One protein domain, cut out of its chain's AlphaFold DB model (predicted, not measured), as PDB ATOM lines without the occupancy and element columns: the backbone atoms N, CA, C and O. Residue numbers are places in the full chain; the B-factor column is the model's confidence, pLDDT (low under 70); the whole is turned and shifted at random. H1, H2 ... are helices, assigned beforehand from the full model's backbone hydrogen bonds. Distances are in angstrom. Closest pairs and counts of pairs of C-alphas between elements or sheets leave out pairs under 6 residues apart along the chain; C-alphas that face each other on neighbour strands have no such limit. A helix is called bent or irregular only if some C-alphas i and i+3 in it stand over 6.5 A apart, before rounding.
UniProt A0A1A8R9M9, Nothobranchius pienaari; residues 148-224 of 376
ATOM      1  N   GLY A 148     108.547  69.926  43.551       60.22
ATOM      2  CA  GLY A 148     109.945  69.766  43.125       60.22
ATOM      3  C   GLY A 148     110.338  68.298  42.923       60.22
ATOM      4  O   GLY A 148     110.732  67.918  41.829       60.22
ATOM      5  N   GLN A 149     110.098  67.437  43.919       67.31
ATOM      6  CA  GLN A 149     110.347  65.989  43.824       67.31
ATOM      7  C   GLN A 149     109.580  65.330  42.664       67.31
ATOM      8  O   GLN A 149     110.091  64.404  42.042       67.31
ATOM      9  N   MET A 150     108.371  65.804  42.338       69.56
ATOM     10  CA  MET A 150     107.621  65.350  41.157       69.56
ATOM     11  C   MET A 150     108.270  65.787  39.836       69.56
ATOM     12  O   MET A 150     108.156  65.066  38.845       69.56
ATOM     13  N   ALA A 151     108.927  66.949  39.808       73.38
ATOM     14  CA  ALA A 151     109.669  67.434  38.648       73.38
ATOM     15  C   ALA A 151     111.011  66.702  38.488       73.38
ATOM     16  O   ALA A 151     111.347  66.318  37.372       73.38
ATOM     17  N   ASP A 152     111.733  66.436  39.580       75.56
ATOM     18  CA  ASP A 152     112.984  65.669  39.553       75.56
ATOM     19  C   ASP A 152     112.741  64.194  39.204       75.56
ATOM     20  O   ASP A 152     113.407  63.657  38.322       75.56
ATOM     21  N   ALA A 153     111.732  63.553  39.807       79.12
ATOM     22  CA  ALA A 153     111.334  62.191  39.448       79.12
ATOM     23  C   ALA A 153     110.905  62.093  37.974       79.12
ATOM     24  O   ALA A 153     111.284  61.144  37.293       79.12
ATOM     25  N   ARG A 154     110.178  63.095  37.451       81.69
ATOM     26  CA  ARG A 154     109.881  63.195  36.013       81.69
ATOM     27  C   ARG A 154     111.154  63.340  35.184       81.69
ATOM     28  O   ARG A 154     111.368  62.542  34.291       81.69
ATOM     29  N   LYS A 155     112.020  64.300  35.501       82.94
ATOM     30  CA  LYS A 155     113.269  64.559  34.770       82.94
ATOM     31  C   LYS A 155     114.172  63.322  34.689       82.94
ATOM     32  O   LYS A 155     114.789  63.098  33.653       82.94
ATOM     33  N   TRP A 156     114.250  62.526  35.756       80.88
ATOM     34  CA  TRP A 156     114.984  61.260  35.750       80.88
ATOM     35  C   TRP A 156     114.263  60.166  34.954       80.88
ATOM     36  O   TRP A 156     114.919  59.461  34.194       80.88
ATOM     37  N   PHE A 157     112.935  60.053  35.047       82.25
ATOM     38  CA  PHE A 157     112.159  59.139  34.200       82.25
ATOM     39  C   PHE A 157     112.342  59.467  32.705       82.25
ATOM     40  O   PHE A 157     112.764  58.605  31.940       82.25
ATOM     41  N   ASP A 158     112.155  60.732  32.318       82.94
ATOM     42  CA  ASP A 158     112.304  61.253  30.952       82.94
ATOM     43  C   ASP A 158     113.750  61.107  30.405       82.94
ATOM     44  O   ASP A 158     113.960  61.056  29.195       82.94
ATOM     45  N   PHE A 159     114.770  61.033  31.275       81.75
ATOM     46  CA  PHE A 159     116.168  60.771  30.888       81.75
ATOM     47  C   PHE A 159     116.429  59.294  30.537       81.75
ATOM     48  O   PHE A 159     117.317  58.984  29.733       81.75
ATOM     49  N   TYR A 160     115.662  58.381  31.136       78.56
ATOM     50  CA  TYR A 160     115.764  56.941  30.901       78.56
ATOM     51  C   TYR A 160     114.760  56.427  29.848       78.56
ATOM     52  O   TYR A 160     115.104  55.494  29.120       78.56
ATOM     53  N   ASP A 161     113.599  57.073  29.689       83.06
ATOM     54  CA  ASP A 161     112.609  56.877  28.609       83.06
ATOM     55  C   ASP A 161     113.091  57.488  27.273       83.06
ATOM     56  O   ASP A 161     112.522  58.431  26.718       83.06
ATOM     57  N   LYS A 162     114.225  56.982  26.771       74.00
ATOM     58  CA  LYS A 162     114.967  57.545  25.624       74.00
ATOM     59  C   LYS A 162     114.208  57.510  24.296       74.00
ATOM     60  O   LYS A 162     114.565  58.249  23.381       74.00
ATOM     61  N   ASP A 163     113.212  56.643  24.180       78.44
ATOM     62  CA  ASP A 163     112.320  56.492  23.033       78.44
ATOM     63  C   ASP A 163     110.970  57.213  23.212       78.44
ATOM     64  O   ASP A 163     110.157  57.202  22.289       78.44
ATOM     65  N   GLN A 164     110.759  57.904  24.344       74.06
ATOM     66  CA  GLN A 164     109.516  58.612  24.692       74.06
ATOM     67  C   GLN A 164     108.282  57.691  24.660       74.06
ATOM     68  O   GLN A 164     107.185  58.086  24.259       74.06
ATOM     69  N   SER A 165     108.476  56.444  25.089       76.31
ATOM     70  CA  SER A 165     107.445  55.410  25.188       76.31
ATOM     71  C   SER A 165     106.441  55.669  26.322       76.31
ATOM     72  O   SER A 165     105.361  55.072  26.353       76.31
ATOM     73  N   GLY A 166     106.791  56.539  27.275       74.69
ATOM     74  CA  GLY A 166     106.059  56.772  28.518       74.69
ATOM     75  C   GLY A 166     106.247  55.671  29.569       74.69
ATOM     76  O   GLY A 166     105.537  55.689  30.581       74.69
ATOM     77  N   SER A 167     107.155  54.713  29.336       80.00
ATOM     78  CA  SER A 167     107.342  53.506  30.151       80.00
ATOM     79  C   SER A 167     108.821  53.129  30.300       80.00
ATOM     80  O   SER A 167     109.513  52.902  29.317       80.00
ATOM     81  N   VAL A 168     109.311  52.960  31.529       81.50
ATOM     82  CA  VAL A 168     110.690  52.487  31.770       81.50
ATOM     83  C   VAL A 168     110.708  50.965  31.955       81.50
ATOM     84  O   VAL A 168     109.825  50.408  32.607       81.50
ATOM     85  N   SER A 169     111.701  50.269  31.392       78.00
ATOM     86  CA  SER A 169     111.823  48.812  31.544       78.00
ATOM     87  C   SER A 169     112.312  48.399  32.941       78.00
ATOM     88  O   SER A 169     112.973  49.160  33.655       78.00
ATOM     89  N   THR A 170     111.994  47.168  33.338       73.56
ATOM     90  CA  THR A 170     112.297  46.602  34.662       73.56
ATOM     91  C   THR A 170     113.791  46.580  34.997       73.56
ATOM     92  O   THR A 170     114.167  46.771  36.149       73.56
ATOM     93  N   GLU A 171     114.649  46.426  33.990       74.38
ATOM     94  CA  GLU A 171     116.112  46.347  34.122       74.38
ATOM     95  C   GLU A 171     116.728  47.735  34.353       74.38
ATOM     96  O   GLU A 171     117.755  47.880  35.015       74.38
ATOM     97  N   VAL A 172     116.092  48.770  33.796       81.50
ATOM     98  CA  VAL A 172     116.540  50.163  33.884       81.50
ATOM     99  C   VAL A 172     116.021  50.831  35.159       81.50
ATOM    100  O   VAL A 172     116.706  51.687  35.720       81.50
ATOM    101  N   LEU A 173     114.856  50.417  35.670       82.56
ATOM    102  CA  LEU A 173     114.193  51.045  36.816       82.56
ATOM    103  C   LEU A 173     115.082  51.157  38.070       82.56
ATOM    104  O   LEU A 173     115.137  52.218  38.690       82.56
ATOM    105  N   THR A 174     115.826  50.103  38.420       82.00
ATOM    106  CA  THR A 174     116.754  50.111  39.569       82.00
ATOM    107  C   THR A 174     117.851  51.176  39.419       82.00
ATOM    108  O   THR A 174     118.330  51.721  40.417       82.00
ATOM    109  N   SER A 175     118.204  51.543  38.180       81.94
ATOM    110  CA  SER A 175     119.113  52.659  37.888       81.94
ATOM    111  C   SER A 175     118.414  54.013  38.054       81.94
ATOM    112  O   SER A 175     118.957  54.871  38.741       81.94
ATOM    113  N   VAL A 176     117.179  54.178  37.548       85.12
ATOM    114  CA  VAL A 176     116.371  55.407  37.757       85.12
ATOM    115  C   VAL A 176     116.258  55.746  39.240       85.12
ATOM    116  O   VAL A 176     116.489  56.882  39.644       85.12
ATOM    117  N   PHE A 177     115.930  54.755  40.070       81.38
ATOM    118  CA  PHE A 177     115.849  54.951  41.512       81.38
ATOM    119  C   PHE A 177     117.222  55.202  42.157       81.38
ATOM    120  O   PHE A 177     117.291  55.965  43.116       81.38
ATOM    121  N   SER A 178     118.307  54.594  41.659       82.75
ATOM    122  CA  SER A 178     119.658  54.818  42.203       82.75
ATOM    123  C   SER A 178     120.140  56.251  41.969       82.75
ATOM    124  O   SER A 178     120.772  56.831  42.850       82.75
ATOM    125  N   ASP A 179     119.808  56.825  40.813       80.69
ATOM    126  CA  ASP A 179     120.186  58.188  40.430       80.69
ATOM    127  C   ASP A 179     119.233  59.248  41.022       80.69
ATOM    128  O   ASP A 179     119.661  60.356  41.352       80.69
ATOM    129  N   LEU A 180     117.957  58.901  41.239       81.00
ATOM    130  CA  LEU A 180     116.994  59.731  41.976       81.00
ATOM    131  C   LEU A 180     117.267  59.744  43.496       81.00
ATOM    132  O   LEU A 180     116.942  60.723  44.169       81.00
ATOM    133  N   PHE A 181     117.874  58.681  44.039       78.69
ATOM    134  CA  PHE A 181     118.151  58.512  45.471       78.69
ATOM    135  C   PHE A 181     119.610  58.093  45.764       78.69
ATOM    136  O   PHE A 181     119.834  57.058  46.400       78.69
ATOM    137  N   PRO A 182     120.622  58.902  45.388       75.06
ATOM    138  CA  PRO A 182     122.038  58.531  45.505       75.06
ATOM    139  C   PRO A 182     122.519  58.332  46.954       75.06
ATOM    140  O   PRO A 182     123.528  57.669  47.184       75.06
ATOM    141  N   ASN A 183     121.793  58.874  47.937       69.12
ATOM    142  CA  ASN A 183     122.068  58.714  49.367       69.12
ATOM    143  C   ASN A 183     121.509  57.399  49.957       69.12
ATOM    144  O   ASN A 183     121.759  57.109  51.126       69.12
ATOM    145  N   MET A 184     120.735  56.615  49.195       71.88
ATOM    146  CA  MET A 184     120.099  55.384  49.676       71.88
ATOM    147  C   MET A 184     120.932  54.141  49.346       71.88
ATOM    148  O   MET A 184     121.618  54.064  48.328       71.88
ATOM    149  N   ASN A 185     120.855  53.117  50.202       81.31
ATOM    150  CA  ASN A 185     121.572  51.864  49.976       81.31
ATOM    151  C   ASN A 185     120.978  51.101  48.777       81.31
ATOM    152  O   ASN A 185     119.831  50.650  48.830       81.31
ATOM    153  N   LYS A 186     121.791  50.908  47.731       81.50
ATOM    154  CA  LYS A 186     121.412  50.235  46.477       81.50
ATOM    155  C   LYS A 186     120.789  48.855  46.692       81.50
ATOM    156  O   LYS A 186     119.807  48.545  46.035       81.50
ATOM    157  N   ASN A 187     121.273  48.072  47.656       80.81
ATOM    158  CA  ASN A 187     120.771  46.719  47.916       80.81
ATOM    159  C   ASN A 187     119.370  46.737  48.558       80.81
ATOM    160  O   ASN A 187     118.567  45.835  48.333       80.81
ATOM    161  N   MET A 188     119.067  47.759  49.369       82.06
ATOM    162  CA  MET A 188     117.717  47.962  49.915       82.06
ATOM    163  C   MET A 188     116.769  48.410  48.802       82.06
ATOM    164  O   MET A 188     115.663  47.894  48.685       82.06
ATOM    165  N   LEU A 189     117.240  49.318  47.950       82.12
ATOM    166  CA  LEU A 189     116.479  49.874  46.843       82.12
ATOM    167  C   LEU A 189     116.151  48.838  45.754       82.12
ATOM    168  O   LEU A 189     115.015  48.769  45.295       82.12
ATOM    169  N   GLU A 190     117.121  48.008  45.374       83.38
ATOM    170  CA  GLU A 190     116.940  46.870  44.466       83.38
ATOM    171  C   GLU A 190     115.927  45.872  45.036       83.38
ATOM    172  O   GLU A 190     115.011  45.445  44.333       83.38
ATOM    173  N   ARG A 191     116.022  45.562  46.337       83.94
ATOM    174  CA  ARG A 191     115.045  44.710  47.025       83.94
ATOM    175  C   ARG A 191     113.646  45.321  47.018       83.94
ATOM    176  O   ARG A 191     112.699  44.618  46.684       83.94
ATOM    177  N   PHE A 192     113.526  46.614  47.320       84.50
ATOM    178  CA  PHE A 192     112.267  47.355  47.257       84.50
ATOM    179  C   PHE A 192     111.649  47.296  45.852       84.50
ATOM    180  O   PHE A 192     110.474  46.967  45.721       84.50
ATOM    181  N   VAL A 193     112.436  47.551  44.801       83.12
ATOM    182  CA  VAL A 193     111.979  47.461  43.405       83.12
ATOM    183  C   VAL A 193     111.491  46.046  43.081       83.12
ATOM    184  O   VAL A 193     110.399  45.895  42.538       83.12
ATOM    185  N   CYS A 194     112.239  45.008  43.461       81.56
ATOM    186  CA  CYS A 194     111.842  43.614  43.255       81.56
ATOM    187  C   CYS A 194     110.573  43.219  44.032       81.56
ATOM    188  O   CYS A 194     109.722  42.515  43.489       81.56
ATOM    189  N   ASP A 195     110.421  43.664  45.282       81.75
ATOM    190  CA  ASP A 195     109.251  43.362  46.114       81.75
ATOM    191  C   ASP A 195     107.990  44.097  45.638       81.75
ATOM    192  O   ASP A 195     106.918  43.497  45.578       81.75
ATOM    193  N   GLU A 196     108.120  45.353  45.216       81.12
ATOM    194  CA  GLU A 196     107.026  46.163  44.668       81.12
ATOM    195  C   GLU A 196     106.594  45.659  43.275       81.12
ATOM    196  O   GLU A 196     105.399  45.553  43.000       81.12
ATOM    197  N   LEU A 197     107.533  45.234  42.417       77.00
ATOM    198  CA  LEU A 197     107.217  44.561  41.145       77.00
ATOM    199  C   LEU A 197     106.506  43.218  41.359       77.00
ATOM    200  O   LEU A 197     105.560  42.897  40.640       77.00
ATOM    201  N   ARG A 198     106.929  42.455  42.376       78.94
ATOM    202  CA  ARG A 198     106.292  41.201  42.800       78.94
ATOM    203  C   ARG A 198     104.894  41.422  43.390       78.94
ATOM    204  O   ARG A 198     104.043  40.552  43.245       78.94
ATOM    205  N   ALA A 199     104.650  42.561  44.040       72.62
ATOM    206  CA  ALA A 199     103.353  42.921  44.614       72.62
ATOM    207  C   ALA A 199     102.376  43.536  43.593       72.62
ATOM    208  O   ALA A 199     101.164  43.391  43.745       72.62
ATOM    209  N   ALA A 200     102.882  44.209  42.555       66.50
ATOM    210  CA  ALA A 200     102.063  44.877  41.542       66.50
ATOM    211  C   ALA A 200     101.392  43.919  40.536       66.50
ATOM    212  O   ALA A 200     100.514  44.360  39.792       66.50
ATOM    213  N   ASP A 201     101.829  42.652  40.483       61.56
ATOM    214  CA  ASP A 201     101.338  41.570  39.603       61.56
ATOM    215  C   ASP A 201     101.221  41.972  38.114       61.56
ATOM    216  O   ASP A 201     100.382  41.494  37.345       61.56
ATOM    217  N   ARG A 202     102.066  42.921  37.687       57.75
ATOM    218  CA  ARG A 202     102.086  43.426  36.313       57.75
ATOM    219  C   ARG A 202     103.004  42.570  35.457       57.75
ATOM    220  O   ARG A 202     104.209  42.528  35.681       57.75
ATOM    221  N   ASN A 203     102.411  41.955  34.434       53.00
ATOM    222  CA  ASN A 203     103.082  41.169  33.396       53.00
ATOM    223  C   ASN A 203     104.458  41.752  33.018       53.00
ATOM    224  O   ASN A 203     104.535  42.876  32.511       53.00
ATOM    225  N   LEU A 204     105.514  40.952  33.212       51.47
ATOM    226  CA  LEU A 204     106.950  41.280  33.079       51.47
ATOM    227  C   LEU A 204     107.410  41.512  31.618       51.47
ATOM    228  O   LEU A 204     108.442  41.018  31.178       51.47
ATOM    229  N   SER A 205     106.590  42.211  30.836       56.25
ATOM    230  CA  SER A 205     106.741  42.450  29.397       56.25
ATOM    231  C   SER A 205     106.219  43.826  28.955       56.25
ATOM    232  O   SER A 205     106.380  44.171  27.787       56.25
ATOM    233  N   GLY A 206     105.543  44.585  29.831       63.16
ATOM    234  CA  GLY A 206     104.863  45.838  29.461       63.16
ATOM    235  C   GLY A 206     105.615  47.136  29.773       63.16
ATOM    236  O   GLY A 206     105.160  48.195  29.355       63.16
ATOM    237  N   GLY A 207     106.725  47.075  30.516       71.31
ATOM    238  CA  GLY A 207     107.349  48.266  31.100       71.31
ATOM    239  C   GLY A 207     106.528  48.880  32.244       71.31
ATOM    240  O   GLY A 207     105.470  48.377  32.635       71.31
ATOM    241  N   ILE A 208     107.056  49.956  32.822       79.50
ATOM    242  CA  ILE A 208     106.533  50.607  34.026       79.50
ATOM    243  C   ILE A 208     106.160  52.040  33.666       79.50
ATOM    244  O   ILE A 208     107.031  52.884  33.451       79.50
ATOM    245  N   ASP A 209     104.856  52.301  33.597       83.56
ATOM    246  CA  ASP A 209     104.332  53.629  33.293       83.56
ATOM    247  C   ASP A 209     104.670  54.652  34.396       83.56
ATOM    248  O   ASP A 209     104.891  54.312  35.564       83.56
ATOM    249  N   PHE A 210     104.676  55.936  34.036       81.88
ATOM    250  CA  PHE A 210     105.030  57.017  34.959       81.88
ATOM    251  C   PHE A 210     104.130  57.108  36.217       81.88
ATOM    252  O   PHE A 210     104.581  57.582  37.262       81.88
ATOM    253  N   GLN A 211     102.868  56.659  36.167       80.44
ATOM    254  CA  GLN A 211     101.985  56.645  37.346       80.44
ATOM    255  C   GLN A 211     102.318  55.482  38.283       80.44
ATOM    256  O   GLN A 211     102.316  55.672  39.501       80.44
ATOM    257  N   ALA A 212     102.655  54.313  37.733       81.19
ATOM    258  CA  ALA A 212     103.192  53.194  38.498       81.19
ATOM    259  C   ALA A 212     104.502  53.605  39.187       81.19
ATOM    260  O   ALA A 212     104.590  53.509  40.407       81.19
ATOM    261  N   PHE A 213     105.454  54.188  38.449       83.38
ATOM    262  CA  PHE A 213     106.707  54.719  39.001       83.38
ATOM    263  C   PHE A 213     106.476  55.728  40.141       83.38
ATOM    264  O   PHE A 213     107.046  55.576  41.221       83.38
ATOM    265  N   LEU A 214     105.578  56.709  39.969       80.88
ATOM    266  CA  LEU A 214     105.211  57.629  41.052       80.88
ATOM    267  C   LEU A 214     104.577  56.920  42.261       80.88
ATOM    268  O   LEU A 214     104.787  57.361  43.393       80.88
ATOM    269  N   GLY A 215     103.808  55.850  42.042       78.25
ATOM    270  CA  GLY A 215     103.295  54.969  43.094       78.25
ATOM    271  C   GLY A 215     104.427  54.317  43.886       78.25
ATOM    272  O   GLY A 215     104.499  54.505  45.102       78.25
ATOM    273  N   MET A 216     105.364  53.674  43.186       81.56
ATOM    274  CA  MET A 216     106.557  53.052  43.767       81.56
ATOM    275  C   MET A 216     107.388  54.069  44.568       81.56
ATOM    276  O   MET A 216     107.739  53.811  45.717       81.56
ATOM    277  N   CYS A 217     107.639  55.273  44.032       78.94
ATOM    278  CA  CYS A 217     108.327  56.333  44.778       78.94
ATOM    279  C   CYS A 217     107.595  56.687  46.081       78.94
ATOM    280  O   CYS A 217     108.224  56.801  47.131       78.94
ATOM    281  N   ARG A 218     106.264  56.847  46.047       80.81
ATOM    282  CA  ARG A 218     105.459  57.167  47.243       80.81
ATOM    283  C   ARG A 218     105.495  56.040  48.271       80.81
ATOM    284  O   ARG A 218     105.557  56.333  49.464       80.81
ATOM    285  N   HIS A 219     105.490  54.782  47.830       80.69
ATOM    286  CA  HIS A 219     105.612  53.647  48.735       80.69
ATOM    287  C   HIS A 219     107.011  53.591  49.377       80.69
ATOM    288  O   HIS A 219     107.096  53.496  50.600       80.69
ATOM    289  N   LEU A 220     108.084  53.817  48.606       81.06
ATOM    290  CA  LEU A 220     109.455  53.942  49.122       81.06
ATOM    291  C   LEU A 220     109.572  55.058  50.173       81.06
ATOM    292  O   LEU A 220     110.051  54.811  51.276       81.06
ATOM    293  N   PHE A 221     109.077  56.269  49.886       74.56
ATOM    294  CA  PHE A 221     109.067  57.366  50.865       74.56
ATOM    295  C   PHE A 221     108.273  57.011  52.134       74.56
ATOM    296  O   PHE A 221     108.696  57.366  53.235       74.56
ATOM    297  N   SER A 222     107.151  56.293  52.004       75.25
ATOM    298  CA  SER A 222     106.358  55.834  53.150       75.25
ATOM    299  C   SER A 222     107.100  54.798  54.002       75.25
ATOM    300  O   SER A 222     106.994  54.851  55.225       75.25
ATOM    301  N   GLN A 223     107.855  53.882  53.384       66.62
ATOM    302  CA  GLN A 223     108.690  52.917  54.103       66.62
ATOM    303  C   GLN A 223     109.878  53.614  54.783       66.62
ATOM    304  O   GLN A 223     110.062  53.462  55.987       66.62
ATOM    305  N   CYS A 224     110.627  54.455  54.059       62.72
ATOM    306  CA  CYS A 224     111.759  55.207  54.609       62.72
ATOM    307  C   CYS A 224     111.347  56.068  55.812       62.72
ATOM    308  O   CYS A 224     112.016  56.046  56.842       62.72
TER     309      CYS A 224
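Overview. This is residues 148 to 224 of the 376 residues of a protein of Nothobranchius pienaari (UniProt A0A1A8R9M9). Four short helices cross one another at steep tilts: H1 and H3 pack on H2 from two sides, and H4 runs across the opposite side of the group, over H2 and loosely meeting H1 and H3. The link from H1 to H2 and the link from H3 to H4 come together in a short antiparallel pairing, residues 167 to 168 with residues 208 to 209. The printed part has 77 residues, with four named helices in the order H1 H2 H3 H4, no named strand, and the class all helix. It is compact, with a radius of gyration of the C-alphas of 11.5 A, and spans 30 by 29 by 18 A.

Arrangement. Start at residue 148 with H1, residues 148 to 160, and go on to H2, residues 170 to 180. These two form a helical hairpin: they touch, closest at the C-alphas of Trp 156 and Val 176, 6.3 A apart, and run opposite ways at a steep tilt of 43 degrees. Next look at H3, residues 186 to 199, which touches H2, closest at the C-alphas of Thr 174 and Glu 190, 5.9 A apart, at a steep tilt of 47 degrees, opposite ways. H1 and H3 are apart. Last comes H4, residues 210 to 224, which only just touches H3, with 3 pairs of C-alphas within 8 A; residues 192 to 196 of H3 and 216 to 220 of H4 alone take part, and the closest C-alphas, of Glu 196 and Met 216, are 7.0 A apart. Their tilt is steep, 59 degrees, opposite ways. H4 also only just touches H1, again with 3 pairs, through residues 210 to 214 of H4 and 153 to 157 of H1 alone; the C-alphas of Phe 157 and Phe 210 are the closest, 7.5 A apart, and the tilt is steep at 55 degrees, opposite ways. H2 and H4 are near each other, with 7 pairs of C-alphas within 10 A. In H1, H3 and H4 every O i to N i+4 pair is within hydrogen-bond range; in H2 it is 5 of 7.

Along the chain. Find C-alpha 148 at (109.945, 69.766, 43.125); from there H1 runs 18.6 A to C-alpha 160. H2 covers 15.7 A and is irregular, but only just: C-alphas 171 and 174 are 6.7 A apart. H3 begins at C-alpha 186, at (121.412, 50.235, 46.477), and covers 19.6 A. H4, the longest helix by residues, runs 20.8 A and ends at C-alpha 224, at (111.759, 55.207, 54.609).

Size, cuts and confidence. The two C-alphas farthest apart are those of Asp 163 and Cys 224, 31.6 A. The printed part has no cut. The link from H2 to H3 is tight, and the links from H1 to H2 and from H3 to H4 are short. In the B-factor column the mean pLDDT of the printed part is 76.7; look for values under 70 at residues 148 to 150, 183, 200 to 206 and 223 to 224.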